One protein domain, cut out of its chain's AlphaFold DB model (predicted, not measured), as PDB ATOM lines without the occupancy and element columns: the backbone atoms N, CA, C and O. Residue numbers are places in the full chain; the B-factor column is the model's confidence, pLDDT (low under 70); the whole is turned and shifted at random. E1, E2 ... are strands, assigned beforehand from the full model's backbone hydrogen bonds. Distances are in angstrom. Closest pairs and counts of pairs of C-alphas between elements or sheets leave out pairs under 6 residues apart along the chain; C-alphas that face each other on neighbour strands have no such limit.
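What this domain is: This is residues 342 to 443 of the 547 residues of an uncharacterized protein of Mycoplasma neurolyticum (UniProt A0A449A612). With little regular structure, this is a long, strongly twisted three-stranded sheet, E3 E4 E5, with the short hairpin E1 and E2 over one face, a loose, partly formed sandwich. The printed part has 102 residues, no named helix and five strands, E1 to E5 in order; the class is all strand, with 37 residues in named elements. E3 E4 E5 is a meander, each strand the antiparallel neighbour of the one before. The whole is compact, radius of gyration of the C-alphas 14.6 A, spanning 46 by 25 by 23 A.

How they stand to each other: Start at E1, residues 347 to 349, a hairpin with E2, residues 367 to 369; N 348 and O 368 are 2.9 A apart. Next, E3, residues 378 to 387, forms a hairpin with E4, residues 394 to 403; N 381 and O 400 are 2.9 A apart. E4 and E5, residues 413 to 423, form another; N 401 and O 414 are 2.8 A apart. The closest C-alphas of E1 and E5, Val 347 and Val 418, are 6.7 A apart.

Where its parts are: Find C-alpha 347 at (141.931, 111.446, 169.762); E1 and E2 each run 7.1 A. E3 runs 26.7 A, E4 29.6 A and E5 29.9 A, to C-alpha 423 at (130.153, 114.389, 175.924).

The domain as a whole: The C-alphas farthest apart, Lys 409 and Thr 426, are 47.7 A apart. The printed part has no cut; the link E1 to E2 is long. Look for pLDDT under 70 at residues 373 to 374, 388 to 391 and 406 to 411.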
ATOM      1  N   LYS A 342     154.018 101.267 162.196       90.94
ATOM      2  CA  LYS A 342     153.324 102.540 162.439       90.94
ATOM      3  C   LYS A 342     151.974 102.283 163.124       90.94
ATOM      4  O   LYS A 342     151.399 101.202 162.983       90.94
ATOM      5  N   LYS A 343     151.476 103.275 163.867       92.38
ATOM      6  CA  LYS A 343     150.298 103.131 164.736       92.38
ATOM      7  C   LYS A 343     149.208 104.153 164.426       92.38
ATOM      8  O   LYS A 343     149.497 105.316 164.188       92.38
ATOM      9  N   GLU A 344     147.954 103.736 164.488       93.44
ATOM     10  CA  GLU A 344     146.809 104.631 164.644       93.44
ATOM     11  C   GLU A 344     146.820 105.199 166.068       93.44
ATOM     12  O   GLU A 344     147.108 104.479 167.027       93.44
ATOM     13  N   LEU A 345     146.516 106.486 166.213       92.88
ATOM     14  CA  LEU A 345     146.561 107.206 167.482       92.88
ATOM     15  C   LEU A 345     145.163 107.581 167.954       92.88
ATOM     16  O   LEU A 345     144.258 107.834 167.160       92.88
ATOM     17  N   SER A 346     144.998 107.635 169.270       91.94
ATOM     18  CA  SER A 346     143.742 108.067 169.866       91.94
ATOM     19  C   SER A 346     143.575 109.586 169.765       91.94
ATOM     20  O   SER A 346     144.541 110.347 169.643       91.94
ATOM     21  N   VAL A 347     142.324 110.034 169.810       92.81
ATOM     22  CA  VAL A 347     141.931 111.446 169.762       92.81
ATOM     23  C   VAL A 347     141.031 111.706 170.954       92.81
ATOM     24  O   VAL A 347     140.166 110.887 171.261       92.81
ATOM     25  N   GLN A 348     141.196 112.854 171.603       91.62
ATOM     26  CA  GLN A 348     140.311 113.280 172.680       91.62
ATOM     27  C   GLN A 348     139.825 114.715 172.488       91.62
ATOM     28  O   GLN A 348     140.418 115.510 171.757       91.62
ATOM     29  N   ILE A 349     138.709 115.028 173.144       91.81
ATOM     30  CA  ILE A 349     138.224 116.399 173.293       91.81
ATOM     31  C   ILE A 349     139.068 117.067 174.382       91.81
ATOM     32  O   ILE A 349     139.280 116.470 175.439       91.81
ATOM     33  N   LYS A 350     139.546 118.288 174.128       92.44
ATOM     34  CA  LYS A 350     140.401 119.023 175.069       92.44
ATOM     35  C   LYS A 350     139.687 119.302 176.391       92.44
ATOM     36  O   LYS A 350     138.479 119.528 176.428       92.44
ATOM     37  N   GLU A 351     140.451 119.386 177.478       87.19
ATOM     38  CA  GLU A 351     139.904 119.623 178.823       87.19
ATOM     39  C   GLU A 351     139.141 120.951 178.954       87.19
ATOM     40  O   GLU A 351     138.158 121.037 179.690       87.19
ATOM     41  N   ASN A 352     139.557 121.981 178.210       89.06
ATOM     42  CA  ASN A 352     138.937 123.308 178.203       89.06
ATOM     43  C   ASN A 352     137.741 123.438 177.237       89.06
ATOM     44  O   ASN A 352     137.298 124.553 176.957       89.06
ATOM     45  N   PHE A 353     137.234 122.326 176.705       92.62
ATOM     46  CA  PHE A 353     136.094 122.316 175.797       92.62
ATOM     47  C   PHE A 353     134.793 122.755 176.487       92.62
ATOM     48  O   PHE A 353     134.433 122.267 177.563       92.62
ATOM     49  N   ASP A 354     134.042 123.644 175.829       90.31
ATOM     50  CA  ASP A 354     132.701 124.030 176.267       90.31
ATOM     51  C   ASP A 354     131.703 122.892 176.016       90.31
ATOM     52  O   ASP A 354     131.193 122.705 174.910       90.31
ATOM     53  N   LYS A 355     131.385 122.154 177.083       90.19
ATOM     54  CA  LYS A 355     130.454 121.015 177.080       90.19
ATOM     55  C   LYS A 355     129.017 121.380 176.684       90.19
ATOM     56  O   LYS A 355     128.210 120.474 176.453       90.19
ATOM     57  N   ASN A 356     128.672 122.667 176.613       87.75
ATOM     58  CA  ASN A 356     127.369 123.124 176.133       87.75
ATOM     59  C   ASN A 356     127.299 123.236 174.608       87.75
ATOM     60  O   ASN A 356     126.193 123.337 174.076       87.75
ATOM     61  N   LYS A 357     128.437 123.172 173.902       86.81
ATOM     62  CA  LYS A 357     128.456 123.134 172.438       86.81
ATOM     63  C   LYS A 357     127.689 121.920 171.912       86.81
ATOM     64  O   LYS A 357     127.781 120.813 172.453       86.81
ATOM     65  N   ASP A 358     126.958 122.160 170.831       84.81
ATOM     66  CA  ASP A 358     126.341 121.130 170.000       84.81
ATOM     67  C   ASP A 358     127.390 120.483 169.081       84.81
ATOM     68  O   ASP A 358     128.399 121.108 168.740       84.81
ATOM     69  N   SER A 359     127.161 119.244 168.645       83.62
ATOM     70  CA  SER A 359     128.088 118.563 167.733       83.62
ATOM     71  C   SER A 359     128.264 119.305 166.409       83.62
ATOM     72  O   SER A 359     129.369 119.324 165.869       83.62
ATOM     73  N   SER A 360     127.231 120.010 165.927       82.06
ATOM     74  CA  SER A 360     127.288 120.778 164.675       82.06
ATOM     75  C   SER A 360     128.218 121.997 164.711       82.06
ATOM     76  O   SER A 360     128.501 122.567 163.656       82.06
ATOM     77  N   VAL A 361     128.732 122.399 165.880       85.00
ATOM     78  CA  VAL A 361     129.641 123.553 166.021       85.00
ATOM     79  C   VAL A 361     131.054 123.175 166.481       85.00
ATOM     80  O   VAL A 361     131.868 124.061 166.741       85.00
ATOM     81  N   ILE A 362     131.369 121.879 166.574       88.06
ATOM     82  CA  ILE A 362     132.719 121.420 166.921       88.06
ATOM     83  C   ILE A 362     133.705 121.690 165.786       88.06
ATOM     84  O   ILE A 362     133.406 121.515 164.605       88.06
ATOM     85  N   THR A 363     134.923 122.074 166.164       90.38
ATOM     86  CA  THR A 363     136.033 122.348 165.252       90.38
ATOM     87  C   THR A 363     137.258 121.490 165.572       90.38
ATOM     88  O   THR A 363     137.377 120.915 166.652       90.38
ATOM     89  N   LYS A 364     138.238 121.457 164.657       92.56
ATOM     90  CA  LYS A 364     139.528 120.776 164.884       92.56
ATOM     91  C   LYS A 364     140.267 121.301 166.126       92.56
ATOM     92  O   LYS A 364     141.015 120.558 166.747       92.56
ATOM     93  N   ASN A 365     140.044 122.563 166.503       93.25
ATOM     94  CA  ASN A 365     140.702 123.195 167.650       93.25
ATOM     95  C   ASN A 365     140.187 122.686 168.999       93.25
ATOM     96  O   ASN A 365     140.897 122.832 169.994       93.25
ATOM     97  N   ASP A 366     138.992 122.097 169.029       93.81
ATOM     98  CA  ASP A 366     138.384 121.506 170.225       93.81
ATOM     99  C   ASP A 366     138.955 120.106 170.542       93.81
ATOM    100  O   ASP A 366     138.664 119.531 171.590       93.81
ATOM    101  N   LEU A 367     139.777 119.556 169.643       94.38
ATOM    102  CA  LEU A 367     140.276 118.185 169.681       94.38
ATOM    103  C   LEU A 367     141.806 118.143 169.753       94.38
ATOM    104  O   LEU A 367     142.497 119.064 169.310       94.38
ATOM    105  N   GLU A 368     142.344 117.045 170.273       93.19
ATOM    106  CA  GLU A 368     143.778 116.769 170.293       93.19
ATOM    107  C   GLU A 368     144.087 115.295 170.010       93.19
ATOM    108  O   GLU A 368     143.363 114.394 170.433       93.19
ATOM    109  N   ILE A 369     145.173 115.059 169.270       92.69
ATOM    110  CA  ILE A 369     145.693 113.717 168.987       92.69
ATOM    111  C   ILE A 369     146.662 113.349 170.109       92.69
ATOM    112  O   ILE A 369     147.644 114.061 170.333       92.69
ATOM    113  N   ILE A 370     146.408 112.230 170.781       89.88
ATOM    114  CA  ILE A 370     147.261 111.725 171.856       89.88
ATOM    115  C   ILE A 370     148.494 111.091 171.209       89.88
ATOM    116  O   ILE A 370     148.393 110.061 170.544       89.88
ATOM    117  N   LYS A 371     149.657 111.735 171.358       82.56
ATOM    118  CA  LYS A 371     150.926 111.266 170.785       82.56
ATOM    119  C   LYS A 371     151.763 110.530 171.837       82.56
ATOM    120  O   LYS A 371     152.246 111.178 172.768       82.56
ATOM    121  N   PRO A 372     151.989 109.214 171.686       76.81
ATOM    122  CA  PRO A 372     152.990 108.498 172.465       76.81
ATOM    123  C   PRO A 372     154.393 109.021 172.137       76.81
ATOM    124  O   PRO A 372     154.625 109.569 171.057       76.81
ATOM    125  N   LYS A 373     155.350 108.807 173.045       67.81
ATOM    126  CA  LYS A 373     156.751 109.230 172.859       67.81
ATOM    127  C   LYS A 373     157.465 108.516 171.696       67.81
ATOM    128  O   LYS A 373     158.445 109.052 171.200       67.81
ATOM    129  N   ASP A 374     156.943 107.374 171.241       62.81
ATOM    130  CA  ASP A 374     157.652 106.430 170.359       62.81
ATOM    131  C   ASP A 374     157.070 106.341 168.933       62.81
ATOM    132  O   ASP A 374     157.105 105.286 168.299       62.81
ATOM    133  N   VAL A 375     156.472 107.419 168.413       70.25
ATOM    134  CA  VAL A 375     155.801 107.409 167.098       70.25
ATOM    135  C   VAL A 375     156.518 108.331 166.116       70.25
ATOM    136  O   VAL A 375     156.064 109.438 165.832       70.25
ATOM    137  N   ASP A 376     157.638 107.845 165.581       79.88
ATOM    138  CA  ASP A 376     158.473 108.575 164.622       79.88
ATOM    139  C   ASP A 376     158.104 108.305 163.154       79.88
ATOM    140  O   ASP A 376     157.628 107.227 162.774       79.88
ATOM    141  N   GLY A 377     158.387 109.285 162.290       86.19
ATOM    142  CA  GLY A 377     158.313 109.171 160.829       86.19
ATOM    143  C   GLY A 377     156.900 109.170 160.233       86.19
ATOM    144  O   GLY A 377     156.728 108.741 159.089       86.19
ATOM    145  N   VAL A 378     155.890 109.585 161.003       90.19
ATOM    146  CA  VAL A 378     154.510 109.780 160.535       90.19
ATOM    147  C   VAL A 378     153.956 111.078 161.106       90.19
ATOM    148  O   VAL A 378     153.964 111.302 162.318       90.19
ATOM    149  N   LYS A 379     153.392 111.912 160.234       91.56
ATOM    150  CA  LYS A 379     152.611 113.090 160.613       91.56
ATOM    151  C   LYS A 379     151.139 112.730 160.742       91.56
ATOM    152  O   LYS A 379     150.602 112.020 159.900       91.56
ATOM    153  N   TYR A 380     150.498 113.271 161.775       93.25
ATOM    154  CA  TYR A 380     149.078 113.075 162.059       93.25
ATOM    155  C   TYR A 380     148.344 114.409 161.999       93.25
ATOM    156  O   TYR A 380     148.781 115.381 162.619       93.25
ATOM    157  N   GLU A 381     147.214 114.429 161.304       94.56
ATOM    158  CA  GLU A 381     146.341 115.593 161.188       94.56
ATOM    159  C   GLU A 381     144.879 115.179 161.379       94.56
ATOM    160  O   GLU A 381     144.424 114.185 160.811       94.56
ATOM    161  N   ILE A 382     144.115 115.976 162.130       94.38
ATOM    162  CA  ILE A 382     142.654 115.875 162.116       94.38
ATOM    163  C   ILE A 382     142.174 116.343 160.747       94.38
ATOM    164  O   ILE A 382     142.214 117.535 160.450       94.38
ATOM    165  N   HIS A 383     141.717 115.417 159.911       92.56
ATOM    166  CA  HIS A 383     141.324 115.710 158.541       92.56
ATOM    167  C   HIS A 383     139.877 116.208 158.467       92.56
ATOM    168  O   HIS A 383     139.631 117.303 157.954       92.56
ATOM    169  N   ARG A 384     138.934 115.450 159.045       91.31
ATOM    170  CA  ARG A 384     137.485 115.725 158.996       91.31
ATOM    171  C   ARG A 384     136.804 115.349 160.314       91.31
ATOM    172  O   ARG A 384     137.259 114.450 161.011       91.31
ATOM    173  N   ILE A 385     135.705 116.028 160.630       91.06
ATOM    174  CA  ILE A 385     134.814 115.708 161.753       91.06
ATOM    175  C   ILE A 385     133.432 115.434 161.158       91.06
ATOM    176  O   ILE A 385     132.944 116.233 160.362       91.06
ATOM    177  N   LEU A 386     132.833 114.300 161.509       89.38
ATOM    178  CA  LEU A 386     131.495 113.892 161.091       89.38
ATOM    179  C   LEU A 386     130.572 113.903 162.311       89.38
ATOM    180  O   LEU A 386     130.894 113.330 163.350       89.38
ATOM    181  N   THR A 387     129.418 114.547 162.185       84.19
ATOM    182  CA  THR A 387     128.400 114.620 163.241       84.19
ATOM    183  C   THR A 387     127.314 113.586 162.955       84.19
ATOM    184  O   THR A 387     126.890 113.446 161.808       84.19
ATOM    185  N   LYS A 388     126.902 112.811 163.969       69.12
ATOM    186  CA  LYS A 388     125.939 111.710 163.775       69.12
ATOM    187  C   LYS A 388     124.486 112.162 163.778       69.12
ATOM    188  O   LYS A 388     123.704 111.592 163.034       69.12
ATOM    189  N   ASP A 389     124.148 113.202 164.543       65.56
ATOM    190  CA  ASP A 389     122.799 113.773 164.590       65.56
ATOM    191  C   ASP A 389     122.784 115.210 165.130       65.56
ATOM    192  O   ASP A 389     123.629 115.602 165.932       65.56
ATOM    193  N   LYS A 390     121.765 115.991 164.732       58.91
ATOM    194  CA  LYS A 390     121.620 117.446 164.995       58.91
ATOM    195  C   LYS A 390     121.522 117.871 166.470       58.91
ATOM    196  O   LYS A 390     121.453 119.081 166.695       58.91
ATOM    197  N   ASN A 391     121.439 116.913 167.392       62.03
ATOM    198  CA  ASN A 391     121.336 117.106 168.843       62.03
ATOM    199  C   ASN A 391     122.164 116.071 169.630       62.03
ATOM    200  O   ASN A 391     122.110 116.059 170.860       62.03
ATOM    201  N   ASP A 392     122.863 115.161 168.945       71.69
ATOM    202  CA  ASP A 392     123.663 114.149 169.625       71.69
ATOM    203  C   ASP A 392     125.041 114.748 169.899       71.69
ATOM    204  O   ASP A 392     125.710 115.242 168.986       71.69
ATOM    205  N   LYS A 393     125.460 114.749 171.166       87.00
ATOM    206  CA  LYS A 393     126.780 115.223 171.605       87.00
ATOM    207  C   LYS A 393     127.814 114.142 171.318       87.00
ATOM    208  O   LYS A 393     128.420 113.578 172.228       87.00
ATOM    209  N   ASN A 394     127.935 113.809 170.039       89.12
ATOM    210  CA  ASN A 394     128.681 112.675 169.536       89.12
ATOM    211  C   ASN A 394     129.224 112.972 168.134       89.12
ATOM    212  O   ASN A 394     128.497 113.450 167.257       89.12
ATOM    213  N   ILE A 395     130.505 112.680 167.924       90.69
ATOM    214  CA  ILE A 395     131.204 112.884 166.656       90.69
ATOM    215  C   ILE A 395     132.092 111.684 166.316       90.69
ATOM    216  O   ILE A 395     132.614 110.995 167.196       90.69
ATOM    217  N   ASP A 396     132.328 111.501 165.022       91.81
ATOM    218  CA  ASP A 396     133.427 110.690 164.507       91.81
ATOM    219  C   ASP A 396     134.501 111.612 163.920       91.81
ATOM    220  O   ASP A 396     134.203 112.644 163.311       91.81
ATOM    221  N   VAL A 397     135.767 111.240 164.081       93.06
ATOM    222  CA  VAL A 397     136.909 112.044 163.640       93.06
ATOM    223  C   VAL A 397     137.770 111.233 162.688       93.06
ATOM    224  O   VAL A 397     138.238 110.149 163.026       93.06
ATOM    225  N   LEU A 398     137.992 111.771 161.495       94.38
ATOM    226  CA  LEU A 398     138.880 111.206 160.493       94.38
ATOM    227  C   LEU A 398     140.278 111.775 160.685       94.38
ATOM    228  O   LEU A 398     140.475 112.991 160.586       94.38
ATOM    229  N   ILE A 399     141.247 110.898 160.905       95.19
ATOM    230  CA  ILE A 399     142.654 111.259 161.032       95.19
ATOM    231  C   ILE A 399     143.390 110.875 159.757       95.19
ATOM    232  O   ILE A 399     143.222 109.767 159.252       95.19
ATOM    233  N   LYS A 400     144.210 111.798 159.253       94.88
ATOM    234  CA  LYS A 400     145.154 111.568 158.160       94.88
ATOM    235  C   LYS A 400     146.536 111.293 158.739       94.88
ATOM    236  O   LYS A 400     147.041 112.067 159.551       94.88
ATOM    237  N   MET A 401     147.134 110.195 158.300       93.50
ATOM    238  CA  MET A 401     148.516 109.803 158.540       93.50
ATOM    239  C   MET A 401     149.298 110.015 157.254       93.50
ATOM    240  O   MET A 401     148.919 109.472 156.220       93.50
ATOM    241  N   THR A 402     150.412 110.730 157.322       90.94
ATOM    242  CA  THR A 402     151.304 110.928 156.176       90.94
ATOM    243  C   THR A 402     152.696 110.453 156.559       90.94
ATOM    244  O   THR A 402     153.221 110.886 157.585       90.94
ATOM    245  N   LEU A 403     153.301 109.575 155.755       87.81
ATOM    246  CA  LEU A 403     154.699 109.182 155.959       87.81
ATOM    247  C   LEU A 403     155.612 110.406 155.832       87.81
ATOM    248  O   LEU A 403     155.494 111.177 154.878       87.81
ATOM    249  N   ASP A 404     156.555 110.564 156.759       81.94
ATOM    250  CA  ASP A 404     157.635 111.528 156.572       81.94
ATOM    251  C   ASP A 404     158.568 111.014 155.470       81.94
ATOM    252  O   ASP A 404     159.276 110.021 155.635       81.94
ATOM    253  N   SER A 405     158.535 111.677 154.315       71.06
ATOM    254  CA  SER A 405     159.337 111.329 153.143       71.06
ATOM    255  C   SER A 405     160.030 112.568 152.590       71.06
ATOM    256  O   SER A 405     159.402 113.612 152.414       71.06
ATOM    257  N   ASN A 406     161.316 112.426 152.263       66.62
ATOM    258  CA  ASN A 406     162.059 113.415 151.474       66.62
ATOM    259  C   ASN A 406     161.699 113.342 149.980       66.62
ATOM    260  O   ASN A 406     161.980 114.271 149.227       66.62
ATOM    261  N   ASP A 407     161.081 112.241 149.552       66.81
ATOM    262  CA  ASP A 407     160.590 112.058 148.195       66.81
ATOM    263  C   ASP A 407     159.110 112.443 148.129       66.81
ATOM    264  O   ASP A 407     158.221 111.664 148.491       66.81
ATOM    265  N   SER A 408     158.865 113.678 147.690       63.41
ATOM    266  CA  SER A 408     157.522 114.241 147.526       63.41
ATOM    267  C   SER A 408     156.680 113.518 146.471       63.41
ATOM    268  O   SER A 408     155.459 113.654 146.491       63.41
ATOM    269  N   LYS A 409     157.292 112.729 145.576       60.66
ATOM    270  CA  LYS A 409     156.578 112.038 144.491       60.66
ATOM    271  C   LYS A 409     155.885 110.751 144.936       60.66
ATOM    272  O   LYS A 409     154.970 110.304 144.258       60.66
ATOM    273  N   ASN A 410     156.290 110.187 146.076       62.72
ATOM    274  CA  ASN A 410     155.817 108.895 146.584       62.72
ATOM    275  C   ASN A 410     155.190 109.001 147.984       62.72
ATOM    276  O   ASN A 410     155.192 108.030 148.747       62.72
ATOM    277  N   LEU A 411     154.695 110.189 148.346       69.38
ATOM    278  CA  LEU A 411     153.965 110.407 149.593       69.38
ATOM    279  C   LEU A 411     152.684 109.568 149.583       69.38
ATOM    280  O   LEU A 411     151.790 109.798 148.775       69.38
ATOM    281  N   ASP A 412     152.600 108.613 150.503       81.94
ATOM    282  CA  ASP A 412     151.389 107.836 150.748       81.94
ATOM    283  C   ASP A 412     150.709 108.351 152.012       81.94
ATOM    284  O   ASP A 412     151.363 108.662 153.018       81.94
ATOM    285  N   SER A 413     149.387 108.464 151.939       88.75
ATOM    286  CA  SER A 413     148.549 108.862 153.060       88.75
ATOM    287  C   SER A 413     147.635 107.709 153.434       88.75
ATOM    288  O   SER A 413     147.051 107.053 152.579       88.75
ATOM    289  N   ARG A 414     147.484 107.477 154.735       90.69
ATOM    290  CA  ARG A 414     146.477 106.566 155.276       90.69
ATOM    291  C   ARG A 414     145.487 107.345 156.111       90.69
ATOM    292  O   ARG A 414     145.831 108.359 156.713       90.69
ATOM    293  N   TYR A 415     144.263 106.848 156.166       92.62
ATOM    294  CA  TYR A 415     143.205 107.466 156.942       92.62
ATOM    295  C   TYR A 415     142.556 106.434 157.846       92.62
ATOM    296  O   TYR A 415     142.372 105.286 157.445       92.62
ATOM    297  N   TYR A 416     142.179 106.857 159.046       93.38
ATOM    298  CA  TYR A 416     141.419 106.033 159.976       93.38
ATOM    299  C   TYR A 416     140.425 106.888 160.762       93.38
ATOM    300  O   TYR A 416     140.607 108.095 160.937       93.38
ATOM    301  N   TRP A 417     139.350 106.249 161.220       92.94
ATOM    302  CA  TRP A 417     138.284 106.901 161.972       92.94
ATOM    303  C   TRP A 417     138.391 106.590 163.463       92.94
ATOM    304  O   TRP A 417     138.333 105.424 163.857       92.94
ATOM    305  N   VAL A 418     138.443 107.636 164.285       92.81
ATOM    306  CA  VAL A 418     138.175 107.566 165.724       92.81
ATOM    307  C   VAL A 418     136.689 107.815 165.928       92.81
ATOM    308  O   VAL A 418     136.204 108.923 165.694       92.81
ATOM    309  N   ASN A 419     135.953 106.776 166.319       90.62
ATOM    310  CA  ASN A 419     134.496 106.843 166.390       90.62
ATOM    311  C   ASN A 419     134.001 107.125 167.811       90.62
ATOM    312  O   ASN A 419     134.639 106.740 168.795       90.62
ATOM    313  N   ASN A 420     132.801 107.698 167.894       87.50
ATOM    314  CA  ASN A 420     132.028 107.872 169.123       87.50
ATOM    315  C   ASN A 420     132.697 108.740 170.205       87.50
ATOM    316  O   ASN A 420     132.615 108.424 171.397       87.50
ATOM    317  N   LEU A 421     133.357 109.835 169.817       90.25
ATOM    318  CA  LEU A 421     133.762 110.848 170.793       90.25
ATOM    319  C   LEU A 421     132.515 111.600 171.245       90.25
ATOM    320  O   LEU A 421     131.891 112.300 170.449       90.25
ATOM    321  N   SER A 422     132.147 111.446 172.515       90.25
ATOM    322  CA  SER A 422     130.901 111.995 173.047       90.25
ATOM    323  C   SER A 422     131.094 112.753 174.350       90.25
ATOM    324  O   SER A 422     132.083 112.572 175.059       90.25
ATOM    325  N   TRP A 423     130.152 113.628 174.677       91.25
ATOM    326  CA  TRP A 423     130.153 114.389 175.924       91.25
ATOM    327  C   TRP A 423     128.727 114.631 176.411       91.25
ATOM    328  O   TRP A 423     127.760 114.544 175.666       91.25
ATOM    329  N   ASP A 424     128.588 114.966 177.684       88.69
ATOM    330  CA  ASP A 424     127.359 115.513 178.248       88.69
ATOM    331  C   ASP A 424     127.680 116.810 179.005       88.69
ATOM    332  O   ASP A 424     128.783 117.348 178.901       88.69
ATOM    333  N   SER A 425     126.714 117.382 179.727       84.88
ATOM    334  CA  SER A 425     126.939 118.616 180.496       84.88
ATOM    335  C   SER A 425     127.960 118.458 181.632       84.88
ATOM    336  O   SER A 425     128.459 119.454 182.146       84.88
ATOM    337  N   THR A 426     128.277 117.227 182.033       84.12
ATOM    338  CA  THR A 426     129.109 116.900 183.196       84.12
ATOM    339  C   THR A 426     130.465 116.303 182.816       84.12
ATOM    340  O   THR A 426     131.476 116.668 183.419       84.12
ATOM    341  N   LYS A 427     130.537 115.458 181.781       87.31
ATOM    342  CA  LYS A 427     131.740 114.689 181.430       87.31
ATOM    343  C   LYS A 427     131.981 114.585 179.924       87.31
ATOM    344  O   LYS A 427     131.072 114.724 179.113       87.31
ATOM    345  N   ILE A 428     133.237 114.318 179.578       87.00
ATOM    346  CA  ILE A 428     133.677 113.909 178.241       87.00
ATOM    347  C   ILE A 428     133.900 112.396 178.301       87.00
ATOM    348  O   ILE A 428     134.622 111.914 179.173       87.00
ATOM    349  N   ASN A 429     133.283 111.651 177.392       83.00
ATOM    350  CA  ASN A 429     133.495 110.217 177.253       83.00
ATOM    351  C   ASN A 429     134.598 109.984 176.211       83.00
ATOM    352  O   ASN A 429     134.495 110.428 175.065       83.00
ATOM    353  N   LYS A 430     135.659 109.275 176.604       72.12
ATOM    354  CA  LYS A 430     136.740 108.890 175.688       72.12
ATOM    355  C   LYS A 430     136.280 107.759 174.762       72.12
ATOM    356  O   LYS A 430     135.544 106.868 175.188       72.12
ATOM    357  N   SER A 431     136.748 107.771 173.514       70.06
ATOM    358  CA  SER A 431     136.592 106.612 172.629       70.06
ATOM    359  C   SER A 431     137.478 105.470 173.127       70.06
ATOM    360  O   SER A 431     138.659 105.674 173.395       70.06
ATOM    361  N   ILE A 432     136.916 104.265 173.245       71.19
ATOM    362  CA  ILE A 432     137.634 103.062 173.709       71.19
ATOM    363  C   ILE A 432     138.306 102.330 172.524       71.19
ATOM    364  O   ILE A 432     139.038 101.366 172.709       71.19
ATOM    365  N   GLN A 433     138.070 102.769 171.280       82.44
ATOM    366  CA  GLN A 433     138.467 102.013 170.087       82.44
ATOM    367  C   GLN A 433     139.988 101.951 169.866       82.44
ATOM    368  O   GLN A 433     140.482 100.954 169.338       82.44
ATOM    369  N   ILE A 434     140.715 103.009 170.234       88.25
ATOM    370  CA  ILE A 434     142.169 103.103 170.070       88.25
ATOM    371  C   ILE A 434     142.786 103.411 171.442       88.25
ATOM    372  O   ILE A 434     142.460 104.461 172.008       88.25
ATOM    373  N   PRO A 435     143.652 102.526 171.975       88.56
ATOM    374  CA  PRO A 435     144.360 102.759 173.234       88.56
ATOM    375  C   PRO A 435     145.220 104.032 173.202       88.56
ATOM    376  O   PRO A 435     145.611 104.496 172.129       88.56
ATOM    377  N   GLU A 436     145.550 104.594 174.367       86.50
ATOM    378  CA  GLU A 436     146.377 105.813 174.451       86.50
ATOM    379  C   GLU A 436     147.798 105.585 173.903       86.50
ATOM    380  O   GLU A 436     148.392 106.489 173.317       86.50
ATOM    381  N   GLU A 437     148.317 104.359 174.004       87.19
ATOM    382  CA  GLU A 437     149.585 103.916 173.416       87.19
ATOM    383  C   GLU A 437     149.543 103.706 171.885       87.19
ATOM    384  O   GLU A 437     150.579 103.441 171.258       87.19
ATOM    385  N   GLY A 438     148.358 103.831 171.280       90.19
ATOM    386  CA  GLY A 438     148.095 103.612 169.861       90.19
ATOM    387  C   GLY A 438     147.897 102.141 169.478       90.19
ATOM    388  O   GLY A 438     148.288 101.218 170.191       90.19
ATOM    389  N   LYS A 439     147.301 101.918 168.306       91.62
ATOM    390  CA  LYS A 439     147.020 100.594 167.730       91.62
ATOM    391  C   LYS A 439     147.874 100.378 166.484       91.62
ATOM    392  O   LYS A 439     147.913 101.247 165.626       91.62
ATOM    393  N   GLU A 440     148.548  99.238 166.350       90.94
ATOM    394  CA  GLU A 440     149.329  98.951 165.136       90.94
ATOM    395  C   GLU A 440     148.458  98.928 163.873       90.94
ATOM    396  O   GLU A 440     147.337  98.409 163.879       90.94
ATOM    397  N   LEU A 441     148.985  99.489 162.781       88.31
ATOM    398  CA  LEU A 441     148.309  99.470 161.488       88.31
ATOM    399  C   LEU A 441     148.195  98.048 160.943       88.31
ATOM    400  O   LEU A 441     149.151  97.269 160.962       88.31
ATOM    401  N   THR A 442     147.053  97.768 160.318       83.94
ATOM    402  CA  THR A 442     146.947  96.621 159.412       83.94
ATOM    403  C   THR A 442     147.880  96.851 158.222       83.94
ATOM    404  O   THR A 442     147.855  97.906 157.575       83.94
ATOM    405  N   GLN A 443     148.763  95.888 157.967       81.06
ATOM    406  CA  GLN A 443     149.732  95.987 156.880       81.06
ATOM    407  C   GLN A 443     149.013  95.779 155.550       81.06
ATOM    408  O   GLN A 443     148.177  94.891 155.430       81.06
TER     409      GLN A 443